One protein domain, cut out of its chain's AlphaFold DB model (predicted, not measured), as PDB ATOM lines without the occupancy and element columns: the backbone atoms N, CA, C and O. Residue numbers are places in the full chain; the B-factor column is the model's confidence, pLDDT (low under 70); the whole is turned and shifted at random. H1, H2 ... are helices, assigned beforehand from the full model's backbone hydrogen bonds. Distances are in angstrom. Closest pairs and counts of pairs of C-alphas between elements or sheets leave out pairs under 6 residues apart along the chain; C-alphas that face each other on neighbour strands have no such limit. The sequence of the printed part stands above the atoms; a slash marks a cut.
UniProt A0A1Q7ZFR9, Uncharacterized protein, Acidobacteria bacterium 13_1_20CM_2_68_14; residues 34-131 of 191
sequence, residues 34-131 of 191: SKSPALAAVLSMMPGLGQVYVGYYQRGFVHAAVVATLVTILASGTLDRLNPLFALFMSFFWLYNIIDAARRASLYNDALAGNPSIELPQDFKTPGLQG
ATOM      1  N   SER A  34     -41.055  -7.059  30.890       85.19
ATOM      2  CA  SER A  34     -41.976  -5.934  30.666       85.19
ATOM      3  C   SER A  34     -43.224  -6.008  31.559       85.19
ATOM      4  O   SER A  34     -43.791  -7.071  31.814       85.19
ATOM      5  N   LYS A  35     -43.654  -4.853  32.071       88.50
ATOM      6  CA  LYS A  35     -44.804  -4.701  32.970       88.50
ATOM      7  C   LYS A  35     -45.987  -4.132  32.203       88.50
ATOM      8  O   LYS A  35     -45.822  -3.252  31.368       88.50
ATOM      9  N   SER A  36     -47.202  -4.596  32.482       94.06
ATOM     10  CA  SER A  36     -48.399  -4.080  31.805       94.06
ATOM     11  C   SER A  36     -48.864  -2.758  32.438       94.06
ATOM     12  O   SER A  36     -49.218  -2.766  33.620       94.06
ATOM     13  N   PRO A  37     -48.935  -1.635  31.687       94.75
ATOM     14  CA  PRO A  37     -49.455  -0.369  32.215       94.75
ATOM     15  C   PRO A  37     -50.933  -0.424  32.586       94.75
ATOM     16  O   PRO A  37     -51.336   0.161  33.588       94.75
ATOM     17  N   ALA A  38     -51.733  -1.173  31.824       96.12
ATOM     18  CA  ALA A  38     -53.144  -1.377  32.133       96.12
ATOM     19  C   ALA A  38     -53.318  -2.161  33.440       96.12
ATOM     20  O   ALA A  38     -54.135  -1.789  34.275       96.12
ATOM     21  N   LEU A  39     -52.510  -3.207  33.652       95.75
ATOM     22  CA  LEU A  39     -52.550  -3.960  34.904       95.75
ATOM     23  C   LEU A  39     -52.096  -3.095  36.083       95.75
ATOM     24  O   LEU A  39     -52.734  -3.128  37.128       95.75
ATOM     25  N   ALA A  40     -51.049  -2.282  35.908       96.38
ATOM     26  CA  ALA A  40     -50.616  -1.331  36.929       96.38
ATOM     27  C   ALA A  40     -51.739  -0.338  37.290       96.38
ATOM     28  O   ALA A  40     -51.990  -0.109  38.468       96.38
ATOM     29  N   ALA A  41     -52.464   0.188  36.297       96.88
ATOM     30  CA  ALA A  41     -53.608   1.074  36.515       96.88
ATOM     31  C   ALA A  41     -54.743   0.390  37.301       96.88
ATOM     32  O   ALA A  41     -55.251   0.954  38.267       96.88
ATOM     33  N   VAL A  42     -55.115  -0.834  36.907       97.69
ATOM     34  CA  VAL A  42     -56.169  -1.616  37.575       97.69
ATOM     35  C   VAL A  42     -55.771  -1.955  39.008       97.69
ATOM     36  O   VAL A  42     -56.567  -1.766  39.921       97.69
ATOM     37  N   LEU A  43     -54.531  -2.397  39.232       95.88
ATOM     38  CA  LEU A  43     -54.036  -2.672  40.580       95.88
ATOM     39  C   LEU A  43     -54.067  -1.415  41.452       95.88
ATOM     40  O   LEU A  43     -54.460  -1.496  42.610       95.88
ATOM     41  N   SER A  44     -53.758  -0.246  40.890       96.38
ATOM     42  CA  SER A  44     -53.858   1.030  41.600       96.38
ATOM     43  C   SER A  44     -55.279   1.465  41.959       96.38
ATOM     44  O   SER A  44     -55.414   2.457  42.667       96.38
ATOM     45  N   MET A  45     -56.338   0.739  41.584       95.81
ATOM     46  CA  MET A  45     -57.646   0.943  42.222       95.81
ATOM     47  C   MET A  45     -57.573   0.738  43.738       95.81
ATOM     48  O   MET A  45     -58.300   1.396  44.466       95.81
ATOM     49  N   MET A  46     -56.677  -0.124  44.219       95.75
ATOM     50  CA  MET A  46     -56.219  -0.103  45.604       95.75
ATOM     51  C   MET A  46     -54.979   0.802  45.679       95.75
ATOM     52  O   MET A  46     -53.946   0.470  45.081       95.75
ATOM     53  N   PRO A  47     -55.049   1.951  46.374       95.69
ATOM     54  CA  PRO A  47     -53.985   2.949  46.358       95.69
ATOM     55  C   PRO A  47     -52.614   2.373  46.708       95.69
ATOM     56  O   PRO A  47     -52.439   1.710  47.728       95.69
ATOM     57  N   GLY A  48     -51.641   2.620  45.830       93.94
ATOM     58  CA  GLY A  48     -50.268   2.148  45.965       93.94
ATOM     59  C   GLY A  48     -49.948   0.773  45.365       93.94
ATOM     60  O   GLY A  48     -48.772   0.508  45.102       93.94
ATOM     61  N   LEU A  49     -50.927  -0.103  45.094       95.94
ATOM     62  CA  LEU A  49     -50.627  -1.467  44.623       95.94
ATOM     63  C   LEU A  49     -50.038  -1.512  43.208       95.94
ATOM     64  O   LEU A  49     -49.152  -2.326  42.943       95.94
ATOM     65  N   GLY A  50     -50.471  -0.640  42.294       95.81
ATOM     66  CA  GLY A  50     -49.900  -0.586  40.948       95.81
ATOM     67  C   GLY A  50     -48.434  -0.150  40.947       95.81
ATOM     68  O   GLY A  50     -47.623  -0.700  40.204       95.81
ATOM     69  N   GLN A  51     -48.051   0.773  41.833       94.69
ATOM     70  CA  GLN A  51     -46.661   1.176  42.042       94.69
ATOM     71  C   GLN A  51     -45.828   0.007  42.583       94.69
ATOM     72  O   GLN A  51     -44.740  -0.253  42.068       94.69
ATOM     73  N   VAL A  52     -46.357  -0.735  43.563       93.25
ATOM     74  CA  VAL A  52     -45.713  -1.944  44.107       93.25
ATOM     75  C   VAL A  52     -45.522  -3.008  43.023       93.25
ATOM     76  O   VAL A  52     -44.444  -3.590  42.935       93.25
ATOM     77  N   TYR A  53     -46.507  -3.216  42.143       93.75
ATOM     78  CA  TYR A  53     -46.418  -4.168  41.027       93.75
ATOM     79  C   TYR A  53     -45.256  -3.875  40.065       93.75
ATOM     80  O   TYR A  53     -44.580  -4.798  39.594       93.75
ATOM     81  N   VAL A  54     -45.009  -2.595  39.778       91.12
ATOM     82  CA  VAL A  54     -43.896  -2.172  38.914       91.12
ATOM     83  C   VAL A  54     -42.554  -2.201  39.668       91.12
ATOM     84  O   VAL A  54     -41.511  -2.248  39.027       91.12
ATOM     85  N   GLY A  55     -42.559  -2.243  41.004       88.19
ATOM     86  CA  GLY A  55     -41.358  -2.278  41.851       88.19
ATOM     87  C   GLY A  55     -41.063  -0.970  42.596       88.19
ATOM     88  O   GLY A  55     -40.050  -0.871  43.279       88.19
ATOM     89  N   TYR A  56     -41.951   0.025  42.521       89.25
ATOM     90  CA  TYR A  56     -41.838   1.306  43.227       89.25
ATOM     91  C   TYR A  56     -42.447   1.224  44.637       89.25
ATOM     92  O   TYR A  56     -43.439   1.892  44.943       89.25
ATOM     93  N   TYR A  57     -41.860   0.403  45.511       88.31
ATOM     94  CA  TYR A  57     -42.414   0.105  46.840       88.31
ATOM     95  C   TYR A  57     -42.600   1.344  47.713       88.31
ATOM     96  O   TYR A  57     -43.681   1.544  48.259       88.31
ATOM     97  N   GLN A  58     -41.579   2.203  47.816       85.94
ATOM     98  CA  GLN A  58     -41.649   3.403  48.656       85.94
ATOM     99  C   GLN A  58     -42.825   4.295  48.253       85.94
ATOM    100  O   GLN A  58     -43.600   4.724  49.103       85.94
ATOM    101  N   ARG A  59     -43.003   4.537  46.949       89.56
ATOM    102  CA  ARG A  59     -44.121   5.350  46.458       89.56
ATOM    103  C   ARG A  59     -45.457   4.658  46.672       89.56
ATOM    104  O   ARG A  59     -46.392   5.326  47.101       89.56
ATOM    105  N   GLY A  60     -45.531   3.348  46.442       92.38
ATOM    106  CA  GLY A  60     -46.728   2.564  46.736       92.38
ATOM    107  C   GLY A  60     -47.165   2.698  48.197       92.38
ATOM    108  O   GLY A  60     -48.306   3.067  48.463       92.38
ATOM    109  N   PHE A  61     -46.238   2.525  49.144       91.56
ATOM    110  CA  PHE A  61     -46.514   2.722  50.569       91.56
ATOM    111  C   PHE A  61     -46.905   4.161  50.911       91.56
ATOM    112  O   PHE A  61     -47.825   4.358  51.697       91.56
ATOM    113  N   VAL A  62     -46.267   5.166  50.303       93.50
ATOM    114  CA  VAL A  62     -46.662   6.572  50.488       93.50
ATOM    115  C   VAL A  62     -48.099   6.804  50.016       93.50
ATOM    116  O   VAL A  62     -48.859   7.465  50.713       93.50
ATOM    117  N   HIS A  63     -48.504   6.245  48.873       95.81
ATOM    118  CA  HIS A  63     -49.869   6.415  48.361       95.81
ATOM    119  C   HIS A  63     -50.898   5.730  49.263       95.81
ATOM    120  O   HIS A  63     -51.922   6.331  49.587       95.81
ATOM    121  N   ALA A  64     -50.594   4.514  49.725       96.00
ATOM    122  CA  ALA A  64     -51.420   3.805  50.696       96.00
ATOM    123  C   ALA A  64     -51.545   4.586  52.017       96.00
ATOM    124  O   ALA A  64     -52.649   4.743  52.530       96.00
ATOM    125  N   ALA A  65     -50.439   5.131  52.536       94.69
ATOM    126  CA  ALA A  65     -50.424   5.916  53.767       94.69
ATOM    127  C   ALA A  65     -51.238   7.212  53.637       94.69
ATOM    128  O   ALA A  65     -52.055   7.495  54.506       94.69
ATOM    129  N   VAL A  66     -51.075   7.962  52.539       96.62
ATOM    130  CA  VAL A  66     -51.848   9.191  52.283       96.62
ATOM    131  C   VAL A  66     -53.347   8.897  52.271       96.62
ATOM    132  O   VAL A  66     -54.110   9.590  52.945       96.62
ATOM    133  N   VAL A  67     -53.776   7.853  51.556       96.81
ATOM    134  CA  VAL A  67     -55.194   7.471  51.524       96.81
ATOM    135  C   VAL A  67     -55.672   7.004  52.894       96.81
ATOM    136  O   VAL A  67     -56.725   7.454  53.335       96.81
ATOM    137  N   ALA A  68     -54.913   6.158  53.593       95.12
ATOM    138  CA  ALA A  68     -55.278   5.696  54.928       95.12
ATOM    139  C   ALA A  68     -55.475   6.875  55.893       95.12
ATOM    140  O   ALA A  68     -56.500   6.950  56.562       95.12
ATOM    141  N   THR A  69     -54.554   7.843  55.899       93.88
ATOM    142  CA  THR A  69     -54.668   9.055  56.718       93.88
ATOM    143  C   THR A  69     -55.903   9.878  56.360       93.88
ATOM    144  O   THR A  69     -56.627  10.303  57.258       93.88
ATOM    145  N   LEU A  70     -56.183  10.089  55.071       95.19
ATOM    146  CA  LEU A  70     -57.378  10.823  54.646       95.19
ATOM    147  C   LEU A  70     -58.668  10.106  55.057       95.19
ATOM    148  O   LEU A  70     -59.593  10.763  55.525       95.19
ATOM    149  N   VAL A  71     -58.727   8.776  54.919       95.06
ATOM    150  CA  VAL A  71     -59.866   7.972  55.387       95.06
ATOM    151  C   VAL A  71     -60.036   8.125  56.894       95.06
ATOM    152  O   VAL A  71     -61.147   8.386  57.338       95.06
ATOM    153  N   THR A  72     -58.960   8.033  57.681       93.25
ATOM    154  CA  THR A  72     -59.016   8.234  59.135       93.25
ATOM    155  C   THR A  72     -59.531   9.625  59.496       93.25
ATOM    156  O   THR A  72     -60.416   9.740  60.338       93.25
ATOM    157  N   ILE A  73     -59.034  10.682  58.843       92.25
ATOM    158  CA  ILE A  73     -59.495  12.056  59.087       92.25
ATOM    159  C   ILE A  73     -60.992  12.176  58.788       92.25
ATOM    160  O   ILE A  73     -61.743  12.611  59.661       92.25
ATOM    161  N   LEU A  74     -61.421  11.742  57.599       93.12
ATOM    162  CA  LEU A  74     -62.815  11.816  57.154       93.12
ATOM    163  C   LEU A  74     -63.755  10.971  58.026       93.12
ATOM    164  O   LEU A  74     -64.874  11.392  58.297       93.12
ATOM    165  N   ALA A  75     -63.311   9.797  58.484       93.25
ATOM    166  CA  ALA A  75     -64.102   8.908  59.333       93.25
ATOM    167  C   ALA A  75     -64.160   9.365  60.800       93.25
ATOM    168  O   ALA A  75     -65.127   9.062  61.492       93.25
ATOM    169  N   SER A  76     -63.142  10.086  61.285       91.25
ATOM    170  CA  SER A  76     -63.065  10.527  62.686       91.25
ATOM    171  C   SER A  76     -64.022  11.670  63.043       91.25
ATOM    172  O   SER A  76     -64.254  11.909  64.222       91.25
ATOM    173  N   GLY A  77     -64.510  12.430  62.057       87.94
ATOM    174  CA  GLY A  77     -65.302  13.649  62.281       87.94
ATOM    175  C   GLY A  77     -64.524  14.822  62.906       87.94
ATOM    176  O   GLY A  77     -65.074  15.889  63.160       87.94
ATOM    177  N   THR A  78     -63.215  14.672  63.140       85.06
ATOM    178  CA  THR A  78     -62.407  15.677  63.857       85.06
ATOM    179  C   THR A  78     -62.306  17.007  63.096       85.06
ATOM    180  O   THR A  78     -62.147  18.068  63.699       85.06
ATOM    181  N   LEU A  79     -62.390  16.968  61.759       89.38
ATOM    182  CA  LEU A  79     -62.185  18.115  60.869       89.38
ATOM    183  C   LEU A  79     -63.378  18.363  59.929       89.38
ATOM    184  O   LEU A  79     -63.182  18.705  58.765       89.38
ATOM    185  N   ASP A  80     -64.612  18.260  60.431       90.50
ATOM    186  CA  ASP A  80     -65.834  18.301  59.608       90.50
ATOM    187  C   ASP A  80     -65.953  19.501  58.661       90.50
ATOM    188  O   ASP A  80     -66.350  19.357  57.503       90.50
ATOM    189  N   ARG A  81     -65.542  20.694  59.108       93.38
ATOM    190  CA  ARG A  81     -65.545  21.909  58.267       93.38
ATOM    191  C   ARG A  81     -64.634  21.799  57.038       93.38
ATOM    192  O   ARG A  81     -64.843  22.515  56.064       93.38
ATOM    193  N   LEU A  82     -63.634  20.921  57.082       93.81
ATOM    194  CA  LEU A  82     -62.679  20.668  56.004       93.81
ATOM    195  C   LEU A  82     -62.992  19.382  55.223       93.81
ATOM    196  O   LEU A  82     -62.308  19.108  54.237       93.81
ATOM    197  N   ASN A  83     -64.027  18.616  55.591       93.81
ATOM    198  CA  ASN A  83     -64.386  17.371  54.901       93.81
ATOM    199  C   ASN A  83     -64.543  17.541  53.379       93.81
ATOM    200  O   ASN A  83     -63.976  16.722  52.654       93.81
ATOM    201  N   PRO A  84     -65.211  18.592  52.850       95.06
ATOM    202  CA  PRO A  84     -65.309  18.781  51.402       95.06
ATOM    203  C   PRO A  84     -63.941  18.932  50.726       95.06
ATOM    204  O   PRO A  84     -63.722  18.389  49.645       95.06
ATOM    205  N   LEU A  85     -62.998  19.617  51.380       95.50
ATOM    206  CA  LEU A  85     -61.639  19.799  50.872       95.50
ATOM    207  C   LEU A  85     -60.867  18.472  50.859       95.50
ATOM    208  O   LEU A  85     -60.237  18.144  49.855       95.50
ATOM    209  N   PHE A  86     -60.941  17.689  51.939       95.25
ATOM    210  CA  PHE A  86     -60.279  16.382  52.015       95.25
ATOM    211  C   PHE A  86     -60.883  15.358  51.053       95.25
ATOM    212  O   PHE A  86     -60.138  14.611  50.423       95.25
ATOM    213  N   ALA A  87     -62.207  15.342  50.885       95.31
ATOM    214  CA  ALA A  87     -62.886  14.474  49.925       95.31
ATOM    215  C   ALA A  87     -62.534  14.842  48.473       95.31
ATOM    216  O   ALA A  87     -62.294  13.959  47.641       95.31
ATOM    217  N   LEU A  88     -62.439  16.142  48.170       97.12
ATOM    218  CA  LEU A  88     -61.980  16.623  46.869       97.12
ATOM    219  C   LEU A  88     -60.527  16.206  46.616       97.12
ATOM    220  O   LEU A  88     -60.234  15.601  45.585       97.12
ATOM    221  N   PHE A  89     -59.630  16.463  47.573       97.56
ATOM    222  CA  PHE A  89     -58.231  16.048  47.484       97.56
ATOM    223  C   PHE A  89     -58.102  14.534  47.294       97.56
ATOM    224  O   PHE A  89     -57.388  14.103  46.393       97.56
ATOM    225  N   MET A  90     -58.838  13.731  48.071       97.06
ATOM    226  CA  MET A  90     -58.875  12.274  47.940       97.06
ATOM    227  C   MET A  90     -59.255  11.852  46.519       97.06
ATOM    228  O   MET A  90     -58.586  11.005  45.937       97.06
ATOM    229  N   SER A  91     -60.289  12.464  45.940       97.00
ATOM    230  CA  SER A  91     -60.768  12.129  44.595       97.00
ATOM    231  C   SER A  91     -59.695  12.373  43.528       97.00
ATOM    232  O   SER A  91     -59.405  11.493  42.715       97.00
ATOM    233  N   PHE A  92     -59.044  13.540  43.560       98.06
ATOM    234  CA  PHE A  92     -57.939  13.851  42.646       98.06
ATOM    235  C   PHE A  92     -56.715  12.969  42.896       98.06
ATOM    236  O   PHE A  92     -56.104  12.483  41.944       98.06
ATOM    237  N   PHE A  93     -56.375  12.731  44.162       97.62
ATOM    238  CA  PHE A  93     -55.259  11.875  44.544       97.62
ATOM    239  C   PHE A  93     -55.472  10.434  44.072       97.62
ATOM    240  O   PHE A  93     -54.530   9.799  43.601       97.62
ATOM    241  N   TRP A  94     -56.706   9.931  44.119       96.94
ATOM    242  CA  TRP A  94     -57.054   8.590  43.658       96.94
ATOM    243  C   TRP A  94     -56.826   8.422  42.153       96.94
ATOM    244  O   TRP A  94     -56.182   7.462  41.725       96.94
ATOM    245  N   LEU A  95     -57.287   9.386  41.348       97.25
ATOM    246  CA  LEU A  95     -57.050   9.406  39.900       97.25
ATOM    247  C   LEU A  95     -55.560   9.552  39.577       97.25
ATOM    248  O   LEU A  95     -55.030   8.816  38.742       97.25
ATOM    249  N   TYR A  96     -54.873  10.463  40.272       97.31
ATOM    250  CA  TYR A  96     -53.427  10.630  40.165       97.31
ATOM    251  C   TYR A  96     -52.693   9.313  40.437       97.31
ATOM    252  O   TYR A  96     -51.850   8.917  39.641       97.31
ATOM    253  N   ASN A  97     -53.056   8.597  41.502       97.00
ATOM    254  CA  ASN A  97     -52.463   7.320  41.879       97.00
ATOM    255  C   ASN A  97     -52.598   6.249  40.773       97.00
ATOM    256  O   ASN A  97     -51.652   5.491  40.549       97.00
ATOM    257  N   ILE A  98     -53.725   6.208  40.053       97.50
ATOM    258  CA  ILE A  98     -53.930   5.292  38.914       97.50
ATOM    259  C   ILE A  98     -53.034   5.682  37.731       97.50
ATOM    260  O   ILE A  98     -52.327   4.839  37.170       97.50
ATOM    261  N   ILE A  99     -53.039   6.967  37.362       96.88
ATOM    262  CA  ILE A  99     -52.247   7.492  36.239       96.88
ATOM    263  C   ILE A  99     -50.747   7.328  36.510       96.88
ATOM    264  O   ILE A  99     -49.986   6.972  35.609       96.88
ATOM    265  N   ASP A 100     -50.317   7.567  37.747       95.56
ATOM    266  CA  ASP A 100     -48.929   7.444  38.176       95.56
ATOM    267  C   ASP A 100     -48.414   6.008  38.010       95.56
ATOM    268  O   ASP A 100     -47.347   5.804  37.429       95.56
ATOM    269  N   ALA A 101     -49.187   4.999  38.425       96.00
ATOM    270  CA  ALA A 101     -48.805   3.600  38.243       96.00
ATOM    271  C   ALA A 101     -48.711   3.190  36.768       96.00
ATOM    272  O   ALA A 101     -47.733   2.552  36.368       96.00
ATOM    273  N   ALA A 102     -49.680   3.601  35.944       95.75
ATOM    274  CA  ALA A 102     -49.651   3.342  34.506       95.75
ATOM    275  C   ALA A 102     -48.419   3.981  33.848       95.75
ATOM    276  O   ALA A 102     -47.682   3.320  33.116       95.75
ATOM    277  N   ARG A 103     -48.148   5.255  34.163       94.00
ATOM    278  CA  ARG A 103     -46.992   5.991  33.637       94.00
ATOM    279  C   ARG A 103     -45.678   5.323  34.033       94.00
ATOM    280  O   ARG A 103     -44.792   5.192  33.197       94.00
ATOM    281  N   ARG A 104     -45.552   4.860  35.277       91.69
ATOM    282  CA  ARG A 104     -44.359   4.141  35.753       91.69
ATOM    283  C   ARG A 104     -44.124   2.825  35.042       91.69
ATOM    284  O   ARG A 104     -42.976   2.509  34.755       91.69
ATOM    285  N   ALA A 105     -45.180   2.061  34.780       92.75
ATOM    286  CA  ALA A 105     -45.064   0.822  34.024       92.75
ATOM    287  C   ALA A 105     -44.567   1.093  32.598       92.75
ATOM    288  O   ALA A 105     -43.689   0.383  32.118       92.75
ATOM    289  N   SER A 106     -45.070   2.150  31.947       91.69
ATOM    290  CA  SER A 106     -44.579   2.574  30.632       91.69
ATOM    291  C   SER A 106     -43.108   2.989  30.684       91.69
ATOM    292  O   SER A 106     -42.307   2.446  29.934       91.69
ATOM    293  N   LEU A 107     -42.729   3.847  31.640       88.81
ATOM    294  CA  LEU A 107     -41.336   4.271  31.827       88.81
ATOM    295  C   LEU A 107     -40.396   3.090  32.107       88.81
ATOM    296  O   LEU A 107     -39.275   3.061  31.609       88.81
ATOM    297  N   TYR A 108     -40.849   2.103  32.883       87.12
ATOM    298  CA  TYR A 108     -40.087   0.883  33.139       87.12
ATOM    299  C   TYR A 108     -39.847   0.080  31.855       87.12
ATOM    300  O   TYR A 108     -38.737  -0.390  31.621       87.12
ATOM    301  N   ASN A 109     -40.867  -0.052  31.005       88.94
ATOM    302  CA  ASN A 109     -40.735  -0.745  29.725       88.94
ATOM    303  C   ASN A 109     -39.823   0.002  28.748       88.94
ATOM    304  O   ASN A 109     -39.062  -0.640  28.028       88.94
ATOM    305  N   ASP A 110     -39.884   1.334  28.732       85.50
ATOM    306  CA  ASP A 110     -39.033   2.161  27.876       85.50
ATOM    307  C   ASP A 110     -37.558   2.064  28.298       85.50
ATOM    308  O   ASP A 110     -36.676   1.926  27.450       85.50
ATOM    309  N   ALA A 111     -37.291   2.056  29.607       83.25
ATOM    310  CA  ALA A 111     -35.954   1.826  30.144       83.25
ATOM    311  C   ALA A 111     -35.438   0.408  29.836       83.25
ATOM    312  O   ALA A 111     -34.279   0.231  29.464       83.25
ATOM    313  N   LEU A 112     -36.304  -0.607  29.931       80.62
ATOM    314  CA  LEU A 112     -35.974  -1.990  29.576       80.62
ATOM    315  C   LEU A 112     -35.646  -2.152  28.082       80.62
ATOM    316  O   LEU A 112     -34.799  -2.964  27.725       80.62
ATOM    317  N   ALA A 113     -36.264  -1.347  27.213       82.12
ATOM    318  CA  ALA A 113     -35.974  -1.314  25.780       82.12
ATOM    319  C   ALA A 113     -34.621  -0.655  25.435       82.12
ATOM    320  O   ALA A 113     -34.292  -0.521  24.256       82.12
ATOM    321  N   GLY A 114     -33.835  -0.245  26.438       71.94
ATOM    322  CA  GLY A 114     -32.509   0.336  26.246       71.94
ATOM    323  C   GLY A 114     -32.540   1.776  25.745       71.94
ATOM    324  O   GLY A 114     -31.562   2.223  25.152       71.94
ATOM    325  N   ASN A 115     -33.643   2.509  25.953       70.50
ATOM    326  CA  ASN A 115     -33.705   3.925  25.608       70.50
ATOM    327  C   ASN A 115     -32.836   4.744  26.595       70.50
ATOM    328  O   ASN A 115     -33.203   4.862  27.765       70.50
ATOM    329  N   PRO A 116     -31.711   5.341  26.148       56.81
ATOM    330  CA  PRO A 116     -30.716   5.977  27.021       56.81
ATOM    331  C   PRO A 116     -31.189   7.292  27.664       56.81
ATOM    332  O   PRO A 116     -30.453   7.887  28.441       56.81
ATOM    333  N   SER A 117     -32.401   7.763  27.354       57.59
ATOM    334  CA  SER A 117     -32.952   9.012  27.900       57.59
ATOM    335  C   SER A 117     -33.734   8.840  29.212       57.59
ATOM    336  O   SER A 117     -34.221   9.825  29.764       57.59
ATOM    337  N   ILE A 118     -33.849   7.613  29.735       58.25
ATOM    338  CA  ILE A 118     -34.595   7.320  30.965       58.25
ATOM    339  C   ILE A 118     -33.686   6.537  31.915       58.25
ATOM    340  O   ILE A 118     -33.661   5.307  31.915       58.25
ATOM    341  N   GLU A 119     -32.934   7.256  32.749       57.72
ATOM    342  CA  GLU A 119     -32.320   6.653  33.931       57.72
ATOM    343  C   GLU A 119     -33.439   6.117  34.834       57.72
ATOM    344  O   GLU A 119     -34.336   6.854  35.253       57.72
ATOM    345  N   LEU A 120     -33.419   4.811  35.107       60.78
ATOM    346  CA  LEU A 120     -34.355   4.171  36.028       60.78
ATOM    347  C   LEU A 120     -34.294   4.901  37.382       60.78
ATOM    348  O   LEU A 120     -33.213   4.974  37.973       60.78
ATOM    349  N   PRO A 121     -35.418   5.426  37.906       58.22
ATOM    350  CA  PRO A 121     -35.423   6.060  39.216       58.22
ATOM    351  C   PRO A 121     -34.829   5.130  40.283       58.22
ATOM    352  O   PRO A 121     -35.142   3.942  40.319       58.22
ATOM    353  N   GLN A 122     -34.009   5.669  41.192       57.88
ATOM    354  CA  GLN A 122     -33.331   4.899  42.254       57.88
ATOM    355  C   GLN A 122     -34.281   4.112  43.188       57.88
ATOM    356  O   GLN A 122     -33.832   3.268  43.966       57.88
ATOM    357  N   ASP A 123     -35.590   4.347  43.070       56.53
ATOM    358  CA  ASP A 123     -36.688   3.670  43.764       56.53
ATOM    359  C   ASP A 123     -36.814   2.167  43.421       56.53
ATOM    360  O   ASP A 123     -37.571   1.460  44.082       56.53
ATOM    361  N   PHE A 124     -36.082   1.659  42.418       56.50
ATOM    362  CA  PHE A 124     -36.052   0.231  42.051       56.50
ATOM    363  C   PHE A 124     -35.280  -0.669  43.015       56.50
ATOM    364  O   PHE A 124     -35.259  -1.889  42.834       56.50
ATOM    365  N   LYS A 125     -34.653  -0.107  44.055       54.28
ATOM    366  CA  LYS A 125     -34.163  -0.918  45.166       54.28
ATOM    367  C   LYS A 125     -35.386  -1.522  45.847       54.28
ATOM    368  O   LYS A 125     -36.047  -0.865  46.648       54.28
ATOM    369  N   THR A 126     -35.686  -2.780  45.521       54.56
ATOM    370  CA  THR A 126     -36.547  -3.626  46.347       54.56
ATOM    371  C   THR A 126     -36.130  -3.381  47.795       54.56
ATOM    372  O   THR A 126     -34.926  -3.486  48.066       54.56
ATOM    373  N   PRO A 127     -37.044  -3.037  48.719       54.00
ATOM    374  CA  PRO A 127     -36.741  -3.144  50.128       54.00
ATOM    375  C   PRO A 127     -36.453  -4.623  50.327       54.00
ATOM    376  O   PRO A 127     -37.365  -5.447  50.374       54.00
ATOM    377  N   GLY A 128     -35.175  -4.987  50.283       53.84
ATOM    378  CA  GLY A 128     -34.786  -6.350  50.537       53.84
ATOM    379  C   GLY A 128     -35.331  -6.666  51.916       53.84
ATOM    380  O   GLY A 128     -35.076  -5.918  52.858       53.84
ATOM    381  N   LEU A 129     -35.991  -7.812  52.064       54.09
ATOM    382  CA  LEU A 129     -36.142  -8.483  53.359       54.09
ATOM    383  C   LEU A 129     -34.772  -8.869  53.969       54.09
ATOM    384  O   LEU A 129     -34.692  -9.725  54.844       54.09
ATOM    385  N   GLN A 130     -33.679  -8.254  53.509       52.59
ATOM    386  CA  GLN A 130     -32.406  -8.221  54.188       52.59
ATOM    387  C   GLN A 130     -32.708  -7.713  55.595       52.59
ATOM    388  O   GLN A 130     -33.140  -6.573  55.754       52.59
ATOM    389  N   GLY A 131     -32.611  -8.618  56.572       54.59
ATOM    390  CA  GLY A 131     -33.094  -8.420  57.932       54.59
ATOM    391  C   GLY A 131     -32.616  -7.089  58.481       54.59
ATOM    392  O   GLY A 131     -31.476  -6.956  58.919       54.59
TER     393      GLY A 131
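AT A GLANCE: This is residues 34 to 131 of the 191 residues of an uncharacterized protein of Acidobacteria bacterium 13_1_20CM_2_68_14 (UniProt A0A1Q7ZFR9). H3 and H4 form a long helical hairpin; the short hairpin of H1 and H2 packs on it away from its turn, and residues 113 to 131 have no named element. The 98 printed residues hold four named helices, H1 to H4, and no named strand: all helix. The whole is loose, radius of gyration of the C-alphas 15.7 A, spanning 51 by 33 by 21 A.

HOW THE PARTS SIT: H1, residues 37 to 43, and H2, residues 49 to 54, touch as a hairpin, closest C-alphas Ala 40 and Gly 50, 4.1 A. H2 and H3, residues 57 to 76, are a hairpin, closest C-alphas Gln 51 and Gly 60, 4.9 A. H3 and H4, residues 80 to 112, are a hairpin at a shallow tilt of 14 degrees, closest C-alphas Leu 74 and Asn 83, 6.2 A. H1 and H3 are apart. Every O i to N i+4 pair is within hydrogen-bond range in H1, H2 and H3, and 27 of 29 in H4.

IN THESE COORDINATES: H1 begins at C-alpha 37 (-49.455, -0.369, 32.215). H3 is 28.0 A long and H4 47.0 A, ending at C-alpha 112 (-35.974, -1.990, 29.576).

THE WHOLE: The printed part has no cut. Residues 116 to 131 have pLDDT under 70.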